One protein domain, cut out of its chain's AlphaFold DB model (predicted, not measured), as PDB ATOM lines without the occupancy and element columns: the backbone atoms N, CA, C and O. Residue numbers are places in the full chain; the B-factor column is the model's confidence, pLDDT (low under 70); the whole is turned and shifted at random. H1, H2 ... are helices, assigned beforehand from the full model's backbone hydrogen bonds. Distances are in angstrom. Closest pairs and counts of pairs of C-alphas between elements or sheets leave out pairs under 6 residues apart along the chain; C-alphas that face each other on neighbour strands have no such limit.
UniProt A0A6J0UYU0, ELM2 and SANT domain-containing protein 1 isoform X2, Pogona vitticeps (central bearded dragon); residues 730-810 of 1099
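What this domain is: This is residues 730 to 810 of the 1099 residues of the protein "ELM2 and SANT domain-containing protein 1 isoform X2" of Pogona vitticeps (central bearded dragon) (UniProt A0A6J0UYU0). H2, H3 and H4 make a triangle of helices, with H2 and H4 running nearly parallel and H3 slanted steeply to both, while short H1 makes a corner at the first residues of H2. Away from H1, the link of residues 756 to 766 and the tail of residues 790 to 810 loop without a named element. The printed part has 81 residues with four named helices, H1, H2, H3 and H4 in chain order, and no named strand; the class is all helix, though the helices hold 37 residues, under half. The whole is compact, with a radius of gyration of the C-alphas of 12.5 A and spans of 35 by 28 by 19 A.

How they stand to each other: H1, residues 736 to 740, and H2, residues 742 to 755, touch only at the corner, where the C-alphas of Leu 738 and Leu 745 are closest at 5.4 A. H2, with residues 751 to 755 alone, touches H3, residues 767 to 775, at a steep tilt of 50 degrees, opposite ways; the closest C-alphas, of Val 752 and Gln 767, are 5.7 A apart. H4, residues 781 to 789, touches H3 at a steep tilt of 51 degrees, opposite ways, closest at the C-alphas of Leu 774 and Ala 784, 4.9 A. H2, with residues 747 to 751 alone, touches H4 at a shallow tilt of 3 degrees, the same way; the C-alphas of Val 748 and Met 781 are closest at 7.6 A. H1 is apart from H3 and H4. In H1, H2, H3 and H4 every O i to N i+4 pair is within hydrogen-bond range.

Where its parts are: H1 begins at C-alpha 736 (17.034, -113.328, -59.382) and measures 6.5 A. H2 measures 19.7 A, H3 12.6 A and H4 12.3 A, ending at C-alpha 789 (7.523, -88.767, -60.880).

The domain as a whole: The two C-alphas farthest apart, of Ala 742 and Pro 797, are 36.4 A apart. The printed part has no cut; the link from H2 to H3 is long. In this model pLDDT is under 70 at residues 761 to 765 and 791 to 794.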
ATOM      1  N   LEU A 730      28.377 -99.567 -59.751       88.19
ATOM      2  CA  LEU A 730      27.198-100.410 -59.910       88.19
ATOM      3  C   LEU A 730      25.973 -99.515 -60.161       88.19
ATOM      4  O   LEU A 730      25.551 -98.770 -59.278       88.19
ATOM      5  N   VAL A 731      25.441 -99.560 -61.384       88.12
ATOM      6  CA  VAL A 731      24.238 -98.811 -61.814       88.12
ATOM      7  C   VAL A 731      23.011 -99.707 -62.000       88.12
ATOM      8  O   VAL A 731      21.878 -99.230 -62.014       88.12
ATOM      9  N   TRP A 732      23.250-101.010 -62.133       89.94
ATOM     10  CA  TRP A 732      22.255-102.065 -62.232       89.94
ATOM     11  C   TRP A 732      22.857-103.358 -61.681       89.94
ATOM     12  O   TRP A 732      24.035-103.636 -61.904       89.94
ATOM     13  N   GLN A 733      22.040-104.161 -61.009       88.81
ATOM     14  CA  GLN A 733      22.383-105.510 -60.570       88.81
ATOM     15  C   GLN A 733      21.297-106.461 -61.094       88.81
ATOM     16  O   GLN A 733      20.119-106.120 -60.969       88.81
ATOM     17  N   PRO A 734      21.648-107.630 -61.668       87.25
ATOM     18  CA  PRO A 734      20.678-108.693 -61.924       87.25
ATOM     19  C   PRO A 734      19.905-109.042 -60.645       87.25
ATOM     20  O   PRO A 734      20.475-109.037 -59.554       87.25
ATOM     21  N   TRP A 735      18.609-109.305 -60.780       83.50
ATOM     22  CA  TRP A 735      17.710-109.564 -59.657       83.50
ATOM     23  C   TRP A 735      17.023-110.906 -59.892       83.50
ATOM     24  O   TRP A 735      16.164-111.019 -60.762       83.50
ATOM     25  N   ASP A 736      17.417-111.927 -59.134       80.06
ATOM     26  CA  ASP A 736      17.034-113.328 -59.382       80.06
ATOM     27  C   ASP A 736      15.514-113.569 -59.237       80.06
ATOM     28  O   ASP A 736      14.931-114.466 -59.852       80.06
ATOM     29  N   GLU A 737      14.833-112.710 -58.470       76.00
ATOM     30  CA  GLU A 737      13.372-112.696 -58.339       76.00
ATOM     31  C   GLU A 737      12.665-112.268 -59.638       76.00
ATOM     32  O   GLU A 737      11.503-112.622 -59.835       76.00
ATOM     33  N   LEU A 738      13.346-111.550 -60.539       76.19
ATOM     34  CA  LEU A 738      12.812-111.116 -61.835       76.19
ATOM     35  C   LEU A 738      12.745-112.268 -62.849       76.19
ATOM     36  O   LEU A 738      11.798-112.343 -63.627       76.19
ATOM     37  N   GLU A 739      13.728-113.172 -62.831       73.50
ATOM     38  CA  GLU A 739      13.758-114.350 -63.714       73.50
ATOM     39  C   GLU A 739      12.828-115.469 -63.219       73.50
ATOM     40  O   GLU A 739      12.320-116.260 -64.013       73.50
ATOM     41  N   THR A 740      12.573-115.521 -61.908       82.19
ATOM     42  CA  THR A 740      11.726-116.542 -61.274       82.19
ATOM     43  C   THR A 740      10.250-116.143 -61.160       82.19
ATOM     44  O   THR A 740       9.385-117.015 -61.251       82.19
ATOM     45  N   ASN A 741       9.923-114.851 -61.010       86.56
ATOM     46  CA  ASN A 741       8.542-114.376 -60.860       86.56
ATOM     47  C   ASN A 741       8.066-113.628 -62.112       86.56
ATOM     48  O   ASN A 741       8.298-112.430 -62.272       86.56
ATOM     49  N   ALA A 742       7.306-114.316 -62.969       88.94
ATOM     50  CA  ALA A 742       6.753-113.742 -64.200       88.94
ATOM     51  C   ALA A 742       5.887-112.483 -63.965       88.94
ATOM     52  O   ALA A 742       5.872-111.584 -64.800       88.94
ATOM     53  N   SER A 743       5.212-112.380 -62.815       88.56
ATOM     54  CA  SER A 743       4.469-111.178 -62.415       88.56
ATOM     55  C   SER A 743       5.386-110.000 -62.069       88.56
ATOM     56  O   SER A 743       5.040-108.854 -62.347       88.56
ATOM     57  N   THR A 744       6.565-110.238 -61.488       85.94
ATOM     58  CA  THR A 744       7.573-109.190 -61.261       85.94
ATOM     59  C   THR A 744       8.147-108.715 -62.595       85.94
ATOM     60  O   THR A 744       8.273-107.508 -62.798       85.94
ATOM     61  N   LEU A 745       8.397-109.636 -63.536       89.81
ATOM     62  CA  LEU A 745       8.815-109.299 -64.899       89.81
ATOM     63  C   LEU A 745       7.772-108.428 -65.618       89.81
ATOM     64  O   LEU A 745       8.113-107.338 -66.070       89.81
ATOM     65  N   GLU A 746       6.501-108.839 -65.638       91.88
ATOM     66  CA  GLU A 746       5.401-108.057 -66.224       91.88
ATOM     67  C   GLU A 746       5.269-106.667 -65.570       91.88
ATOM     68  O   GLU A 746       5.055-105.665 -66.255       91.88
ATOM     69  N   ASN A 747       5.448-106.559 -64.250       90.31
ATOM     70  CA  ASN A 747       5.451-105.266 -63.560       90.31
ATOM     71  C   ASN A 747       6.628-104.370 -63.994       90.31
ATOM     72  O   ASN A 747       6.438-103.164 -64.176       90.31
ATOM     73  N   VAL A 748       7.827-104.926 -64.200       91.31
ATOM     74  CA  VAL A 748       8.996-104.180 -64.704       91.31
ATOM     75  C   VAL A 748       8.823-103.784 -66.172       91.31
ATOM     76  O   VAL A 748       9.112-102.638 -66.521       91.31
ATOM     77  N   GLU A 749       8.280-104.657 -67.021       91.19
ATOM     78  CA  GLU A 749       7.929-104.313 -68.406       91.19
ATOM     79  C   GLU A 749       6.904-103.169 -68.455       91.19
ATOM     80  O   GLU A 749       7.099-102.200 -69.192       91.19
ATOM     81  N   ASN A 750       5.870-103.214 -67.608       91.38
ATOM     82  CA  ASN A 750       4.887-102.136 -67.477       91.38
ATOM     83  C   ASN A 750       5.508-100.821 -66.964       91.38
ATOM     84  O   ASN A 750       5.154 -99.749 -67.461       91.38
ATOM     85  N   LEU A 751       6.467-100.867 -66.031       89.50
ATOM     86  CA  LEU A 751       7.213 -99.684 -65.577       89.50
ATOM     87  C   LEU A 751       8.062 -99.071 -66.701       89.50
ATOM     88  O   LEU A 751       8.062 -97.852 -66.874       89.50
ATOM     89  N   VAL A 752       8.760 -99.893 -67.487       89.31
ATOM     90  CA  VAL A 752       9.588 -99.431 -68.616       89.31
ATOM     91  C   VAL A 752       8.714 -98.920 -69.771       89.31
ATOM     92  O   VAL A 752       9.050 -97.916 -70.404       89.31
ATOM     93  N   ALA A 753       7.547 -99.524 -70.006       89.00
ATOM     94  CA  ALA A 753       6.544 -99.005 -70.934       89.00
ATOM     95  C   ALA A 753       5.975 -97.654 -70.462       89.00
ATOM     96  O   ALA A 753       5.877 -96.715 -71.255       89.00
ATOM     97  N   ALA A 754       5.685 -97.507 -69.164       86.50
ATOM     98  CA  ALA A 754       5.272 -96.237 -68.572       86.50
ATOM     99  C   ALA A 754       6.379 -95.171 -68.674       86.50
ATOM    100  O   ALA A 754       6.073 -94.023 -69.002       86.50
ATOM    101  N   ALA A 755       7.653 -95.544 -68.483       85.50
ATOM    102  CA  ALA A 755       8.828 -94.684 -68.692       85.50
ATOM    103  C   ALA A 755       8.927 -94.144 -70.130       85.50
ATOM    104  O   ALA A 755       9.446 -93.048 -70.359       85.50
ATOM    105  N   CYS A 756       8.386 -94.897 -71.090       81.00
ATOM    106  CA  CYS A 756       8.254 -94.502 -72.488       81.00
ATOM    107  C   CYS A 756       6.986 -93.694 -72.822       81.00
ATOM    108  O   CYS A 756       6.788 -93.309 -73.974       81.00
ATOM    109  N   SER A 757       6.135 -93.394 -71.840       81.38
ATOM    110  CA  SER A 757       4.930 -92.581 -72.029       81.38
ATOM    111  C   SER A 757       5.147 -91.103 -71.673       81.38
ATOM    112  O   SER A 757       6.173 -90.706 -71.119       81.38
ATOM    113  N   SER A 758       4.147 -90.268 -71.958       76.56
ATOM    114  CA  SER A 758       4.137 -88.841 -71.611       76.56
ATOM    115  C   SER A 758       3.883 -88.544 -70.125       76.56
ATOM    116  O   SER A 758       3.766 -87.374 -69.771       76.56
ATOM    117  N   ILE A 759       3.763 -89.562 -69.259       78.19
ATOM    118  CA  ILE A 759       3.536 -89.368 -67.815       78.19
ATOM    119  C   ILE A 759       4.773 -88.799 -67.099       78.19
ATOM    120  O   ILE A 759       4.640 -88.112 -66.089       78.19
ATOM    121  N   PHE A 760       5.971 -89.048 -67.639       75.12
ATOM    122  CA  PHE A 760       7.235 -88.592 -67.068       75.12
ATOM    123  C   PHE A 760       7.791 -87.358 -67.799       75.12
ATOM    124  O   PHE A 760       7.690 -87.264 -69.030       75.12
ATOM    125  N   PRO A 761       8.425 -86.414 -67.076       65.88
ATOM    126  CA  PRO A 761       9.181 -85.339 -67.706       65.88
ATOM    127  C   PRO A 761      10.337 -85.922 -68.537       65.88
ATOM    128  O   PRO A 761      10.879 -86.977 -68.217       65.88
ATOM    129  N   GLY A 762      10.718 -85.239 -69.619       63.38
ATOM    130  CA  GLY A 762      11.786 -85.722 -70.502       63.38
ATOM    131  C   GLY A 762      11.345 -86.727 -71.575       63.38
ATOM    132  O   GLY A 762      12.153 -87.521 -72.033       63.38
ATOM    133  N   GLY A 763      10.072 -86.726 -71.986       57.19
ATOM    134  CA  GLY A 763       9.697 -87.173 -73.335       57.19
ATOM    135  C   GLY A 763       9.883 -88.661 -73.666       57.19
ATOM    136  O   GLY A 763      10.441 -88.984 -74.715       57.19
ATOM    137  N   GLY A 764       9.373 -89.567 -72.825       57.62
ATOM    138  CA  GLY A 764       9.018 -90.934 -73.241       57.62
ATOM    139  C   GLY A 764      10.149 -91.806 -73.811       57.62
ATOM    140  O   GLY A 764       9.894 -92.708 -74.608       57.62
ATOM    141  N   THR A 765      11.402 -91.549 -73.439       65.00
ATOM    142  CA  THR A 765      12.569 -92.333 -73.899       65.00
ATOM    143  C   THR A 765      13.516 -92.754 -72.770       65.00
ATOM    144  O   THR A 765      14.459 -93.504 -73.005       65.00
ATOM    145  N   ASN A 766      13.215 -92.381 -71.521       77.06
ATOM    146  CA  ASN A 766      14.077 -92.582 -70.351       77.06
ATOM    147  C   ASN A 766      13.978 -94.003 -69.749       77.06
ATOM    148  O   ASN A 766      13.779 -94.158 -68.544       77.06
ATOM    149  N   GLN A 767      14.125 -95.053 -70.564       87.50
ATOM    150  CA  GLN A 767      14.158 -96.443 -70.069       87.50
ATOM    151  C   GLN A 767      15.321 -96.658 -69.084       87.50
ATOM    152  O   GLN A 767      15.146 -97.277 -68.038       87.50
ATOM    153  N   GLU A 768      16.480 -96.055 -69.363       87.75
ATOM    154  CA  GLU A 768      17.654 -96.043 -68.476       87.75
ATOM    155  C   GLU A 768      17.335 -95.452 -67.091       87.75
ATOM    156  O   GLU A 768      17.775 -95.982 -66.074       87.75
ATOM    157  N   LEU A 769      16.511 -94.395 -67.026       86.56
ATOM    158  CA  LEU A 769      16.081 -93.802 -65.756       86.56
ATOM    159  C   LEU A 769      15.205 -94.766 -64.956       86.56
ATOM    160  O   LEU A 769      15.337 -94.811 -63.735       86.56
ATOM    161  N   ALA A 770      14.347 -95.547 -65.617       89.31
ATOM    162  CA  ALA A 770      13.536 -96.559 -64.948       89.31
ATOM    163  C   ALA A 770      14.411 -97.646 -64.312       89.31
ATOM    164  O   ALA A 770      14.245 -97.937 -63.129       89.31
ATOM    165  N   PHE A 771      15.394 -98.178 -65.048       89.56
ATOM    166  CA  PHE A 771      16.331 -99.169 -64.512       89.56
ATOM    167  C   PHE A 771      17.197 -98.603 -63.377       89.56
ATOM    168  O   PHE A 771      17.294 -99.228 -62.321       89.56
ATOM    169  N   HIS A 772      17.754 -97.395 -63.528       89.44
ATOM    170  CA  HIS A 772      18.530 -96.756 -62.460       89.44
ATOM    171  C   HIS A 772      17.670 -96.484 -61.214       89.44
ATOM    172  O   HIS A 772      18.091 -96.804 -60.107       89.44
ATOM    173  N   CYS A 773      16.447 -95.959 -61.361       88.62
ATOM    174  CA  CYS A 773      15.535 -95.740 -60.231       88.62
ATOM    175  C   CYS A 773      15.067 -97.050 -59.577       88.62
ATOM    176  O   CYS A 773      14.868 -97.064 -58.365       88.62
ATOM    177  N   LEU A 774      14.922 -98.139 -60.340       90.50
ATOM    178  CA  LEU A 774      14.556 -99.464 -59.831       90.50
ATOM    179  C   LEU A 774      15.709-100.130 -59.061       90.50
ATOM    180  O   LEU A 774      15.480-100.678 -57.982       90.50
ATOM    181  N   HIS A 775      16.950-100.013 -59.543       90.94
ATOM    182  CA  HIS A 775      18.143-100.448 -58.806       90.94
ATOM    183  C   HIS A 775      18.348 -99.615 -57.528       90.94
ATOM    184  O   HIS A 775      18.504-100.165 -56.439       90.94
ATOM    185  N   GLU A 776      18.216 -98.288 -57.624       89.06
ATOM    186  CA  GLU A 776      18.256 -97.355 -56.486       89.06
ATOM    187  C   GLU A 776      17.055 -97.528 -55.523       89.06
ATOM    188  O   GLU A 776      17.039 -96.962 -54.427       89.06
ATOM    189  N   ALA A 777      16.032 -98.292 -55.915       90.06
ATOM    190  CA  ALA A 777      14.903 -98.719 -55.087       90.06
ATOM    191  C   ALA A 777      14.991-100.198 -54.655       90.06
ATOM    192  O   ALA A 777      14.067-100.690 -54.006       90.06
ATOM    193  N   LYS A 778      16.077-100.908 -55.001       88.38
ATOM    194  CA  LYS A 778      16.293-102.343 -54.734       88.38
ATOM    195  C   LYS A 778      15.104-103.221 -55.161       88.38
ATOM    196  O   LYS A 778      14.643-104.057 -54.393       88.38
ATOM    197  N   GLY A 779      14.563-102.972 -56.354       86.94
ATOM    198  CA  GLY A 779      13.410-103.706 -56.891       86.94
ATOM    199  C   GLY A 779      12.034-103.184 -56.447       86.94
ATOM    200  O   GLY A 779      11.015-103.599 -56.997       86.94
ATOM    201  N   ASN A 780      11.954-102.233 -55.506       89.06
ATOM    202  CA  ASN A 780      10.668-101.680 -55.074       89.06
ATOM    203  C   ASN A 780      10.048-100.771 -56.156       89.06
ATOM    204  O   ASN A 780      10.392 -99.595 -56.295       89.06
ATOM    205  N   MET A 781       9.082-101.334 -56.883       89.12
ATOM    206  CA  MET A 781       8.348-100.702 -57.985       89.12
ATOM    207  C   MET A 781       7.711 -99.353 -57.623       89.12
ATOM    208  O   MET A 781       7.797 -98.403 -58.399       89.12
ATOM    209  N   LEU A 782       7.089 -99.245 -56.443       90.12
ATOM    210  CA  LEU A 782       6.416 -98.015 -56.012       90.12
ATOM    211  C   LEU A 782       7.432 -96.923 -55.668       90.12
ATOM    212  O   LEU A 782       7.266 -95.786 -56.098       90.12
ATOM    213  N   ALA A 783       8.521 -97.270 -54.978       90.12
ATOM    214  CA  ALA A 783       9.600 -96.326 -54.698       90.12
ATOM    215  C   ALA A 783      10.315 -95.867 -55.985       90.12
ATOM    216  O   ALA A 783      10.654 -94.687 -56.105       90.12
ATOM    217  N   ALA A 784      10.493 -96.756 -56.969       90.06
ATOM    218  CA  ALA A 784      11.023 -96.406 -58.288       90.06
ATOM    219  C   ALA A 784      10.101 -95.419 -59.030       90.06
ATOM    220  O   ALA A 784      10.562 -94.365 -59.474       90.06
ATOM    221  N   LEU A 785       8.791 -95.702 -59.081       88.50
ATOM    222  CA  LEU A 785       7.775 -94.796 -59.636       88.50
ATOM    223  C   LEU A 785       7.793 -93.425 -58.949       88.50
ATOM    224  O   LEU A 785       7.816 -92.404 -59.635       88.50
ATOM    225  N   THR A 786       7.841 -93.383 -57.613       87.81
ATOM    226  CA  THR A 786       7.939 -92.122 -56.863       87.81
ATOM    227  C   THR A 786       9.181 -91.334 -57.276       87.81
ATOM    228  O   THR A 786       9.051 -90.163 -57.625       87.81
ATOM    229  N   LYS A 787      10.364 -91.966 -57.326       84.50
ATOM    230  CA  LYS A 787      11.619 -91.314 -57.750       84.50
ATOM    231  C   LYS A 787      11.553 -90.752 -59.175       84.50
ATOM    232  O   LYS A 787      12.133 -89.700 -59.430       84.50
ATOM    233  N   MET A 788      10.838 -91.415 -60.086       83.62
ATOM    234  CA  MET A 788      10.670 -90.965 -61.475       83.62
ATOM    235  C   MET A 788       9.627 -89.846 -61.645       83.62
ATOM    236  O   MET A 788       9.780 -89.011 -62.535       83.62
ATOM    237  N   LEU A 789       8.575 -89.800 -60.816       82.94
ATOM    238  CA  LEU A 789       7.523 -88.767 -60.880       82.94
ATOM    239  C   LEU A 789       7.938 -87.416 -60.261       82.94
ATOM    240  O   LEU A 789       7.238 -86.415 -60.442       82.94
ATOM    241  N   LEU A 790       9.059 -87.350 -59.536       78.12
ATOM    242  CA  LEU A 790       9.555 -86.106 -58.942       78.12
ATOM    243  C   LEU A 790       9.947 -85.081 -60.021       78.12
ATOM    244  O   LEU A 790      10.894 -85.276 -60.781       78.12
ATOM    245  N   LYS A 791       9.269 -83.923 -60.027       62.75
ATOM    246  CA  LYS A 791       9.516 -82.801 -60.963       62.75
ATOM    247  C   LYS A 791      10.950 -82.242 -60.925       62.75
ATOM    248  O   LYS A 791      11.353 -81.558 -61.862       62.75
ATOM    249  N   LYS A 792      11.698 -82.505 -59.850       61.56
ATOM    250  CA  LYS A 792      13.140 -82.264 -59.720       61.56
ATOM    251  C   LYS A 792      13.793 -83.592 -59.334       61.56
ATOM    252  O   LYS A 792      13.398 -84.181 -58.329       61.56
ATOM    253  N   SER A 793      14.787 -84.054 -60.094       62.91
ATOM    254  CA  SER A 793      15.563 -85.238 -59.708       62.91
ATOM    255  C   SER A 793      16.525 -84.851 -58.586       62.91
ATOM    256  O   SER A 793      17.630 -84.380 -58.836       62.91
ATOM    257  N   MET A 794      16.085 -85.003 -57.335       57.91
ATOM    258  CA  MET A 794      16.853 -84.632 -56.139       57.91
ATOM    259  C   MET A 794      17.938 -85.669 -55.799       57.91
ATOM    260  O   MET A 794      18.105 -86.052 -54.641       57.91
ATOM    261  N   ARG A 795      18.690 -86.138 -56.803       73.75
ATOM    262  CA  ARG A 795      19.939 -86.860 -56.545       73.75
ATOM    263  C   ARG A 795      20.943 -85.850 -55.982       73.75
ATOM    264  O   ARG A 795      21.192 -84.840 -56.638       73.75
ATOM    265  N   PRO A 796      21.496 -86.059 -54.773       72.44
ATOM    266  CA  PRO A 796      22.438 -85.107 -54.198       72.44
ATOM    267  C   PRO A 796      23.705 -85.034 -55.069       72.44
ATOM    268  O   PRO A 796      24.063 -86.051 -55.662       72.44
ATOM    269  N   PRO A 797      24.456 -83.915 -55.096       75.19
ATOM    270  CA  PRO A 797      25.672 -83.790 -55.917       75.19
ATOM    271  C   PRO A 797      26.770 -84.828 -55.623       75.19
ATOM    272  O   PRO A 797      27.664 -85.040 -56.429       75.19
ATOM    273  N   LYS A 798      26.703 -85.503 -54.466       76.88
ATOM    274  CA  LYS A 798      27.580 -86.628 -54.096       76.88
ATOM    275  C   LYS A 798      27.138 -87.975 -54.697       76.88
ATOM    276  O   LYS A 798      27.806 -88.981 -54.472       76.88
ATOM    277  N   HIS A 799      26.002 -88.033 -55.393       81.31
ATOM    278  CA  HIS A 799      25.495 -89.260 -55.998       81.31
ATOM    279  C   HIS A 799      26.262 -89.571 -57.294       81.31
ATOM    280  O   HIS A 799      26.302 -88.718 -58.178       81.31
ATOM    281  N   PRO A 800      26.793 -90.790 -57.488       79.12
ATOM    282  CA  PRO A 800      27.593 -91.120 -58.674       79.12
ATOM    283  C   PRO A 800      26.877 -91.016 -60.041       79.12
ATOM    284  O   PRO A 800      27.533 -91.010 -61.076       79.12
ATOM    285  N   LEU A 801      25.541 -90.913 -60.052       82.19
ATOM    286  CA  LEU A 801      24.704 -90.601 -61.229       82.19
ATOM    287  C   LEU A 801      24.036 -89.207 -61.156       82.19
ATOM    288  O   LEU A 801      22.939 -89.035 -61.687       82.19
ATOM    289  N   ALA A 802      24.622 -88.237 -60.446       80.62
ATOM    290  CA  ALA A 802      24.119 -86.858 -60.423       80.62
ATOM    291  C   ALA A 802      24.285 -86.177 -61.795       80.62
ATOM    292  O   ALA A 802      23.313 -85.672 -62.348       80.62
ATOM    293  N   ASP A 803      25.479 -86.276 -62.386       81.25
ATOM    294  CA  ASP A 803      25.821 -85.664 -63.680       81.25
ATOM    295  C   ASP A 803      25.434 -86.534 -64.900       81.25
ATOM    296  O   ASP A 803      25.859 -86.270 -66.027       81.25
ATOM    297  N   TYR A 804      24.660 -87.612 -64.703       85.00
ATOM    298  CA  TYR A 804      24.293 -88.525 -65.791       85.00
ATOM    299  C   TYR A 804      23.175 -87.936 -66.662       85.00
ATOM    300  O   TYR A 804      22.026 -87.809 -66.234       85.00
ATOM    301  N   HIS A 805      23.504 -87.630 -67.918       84.50
ATOM    302  CA  HIS A 805      22.546 -87.160 -68.919       84.50
ATOM    303  C   HIS A 805      21.728 -88.319 -69.502       84.50
ATOM    304  O   HIS A 805      22.244 -89.134 -70.265       84.50
ATOM    305  N   TYR A 806      20.437 -88.371 -69.170       83.44
ATOM    306  CA  TYR A 806      19.495 -89.355 -69.710       83.44
ATOM    307  C   TYR A 806      19.024 -88.960 -71.115       83.44
ATOM    308  O   TYR A 806      18.573 -87.830 -71.328       83.44
ATOM    309  N   THR A 807      19.079 -89.889 -72.073       79.81
ATOM    310  CA  THR A 807      18.700 -89.595 -73.464       79.81
ATOM    311  C   THR A 807      17.218 -89.242 -73.591       79.81
ATOM    312  O   THR A 807      16.358 -89.985 -73.118       79.81
ATOM    313  N   GLY A 808      16.922 -88.136 -74.270       77.00
ATOM    314  CA  GLY A 808      15.576 -87.587 -74.444       77.00
ATOM    315  C   GLY A 808      15.102 -86.657 -73.322       77.00
ATOM    316  O   GLY A 808      14.118 -85.944 -73.520       77.00
ATOM    317  N   SER A 809      15.819 -86.586 -72.192       77.31
ATOM    318  CA  SER A 809      15.457 -85.725 -71.052       77.31
ATOM    319  C   SER A 809      15.373 -84.226 -71.398       77.31
ATOM    320  O   SER A 809      14.606 -83.480 -70.781       77.31
ATOM    321  N   ASP A 810      16.094 -83.799 -72.439       82.19
ATOM    322  CA  ASP A 810      16.044 -82.457 -73.013       82.19
ATOM    323  C   ASP A 810      14.623 -82.009 -73.401       82.19
ATOM    324  O   ASP A 810      13.995 -82.499 -74.346       82.19
TER     325      ASP A 810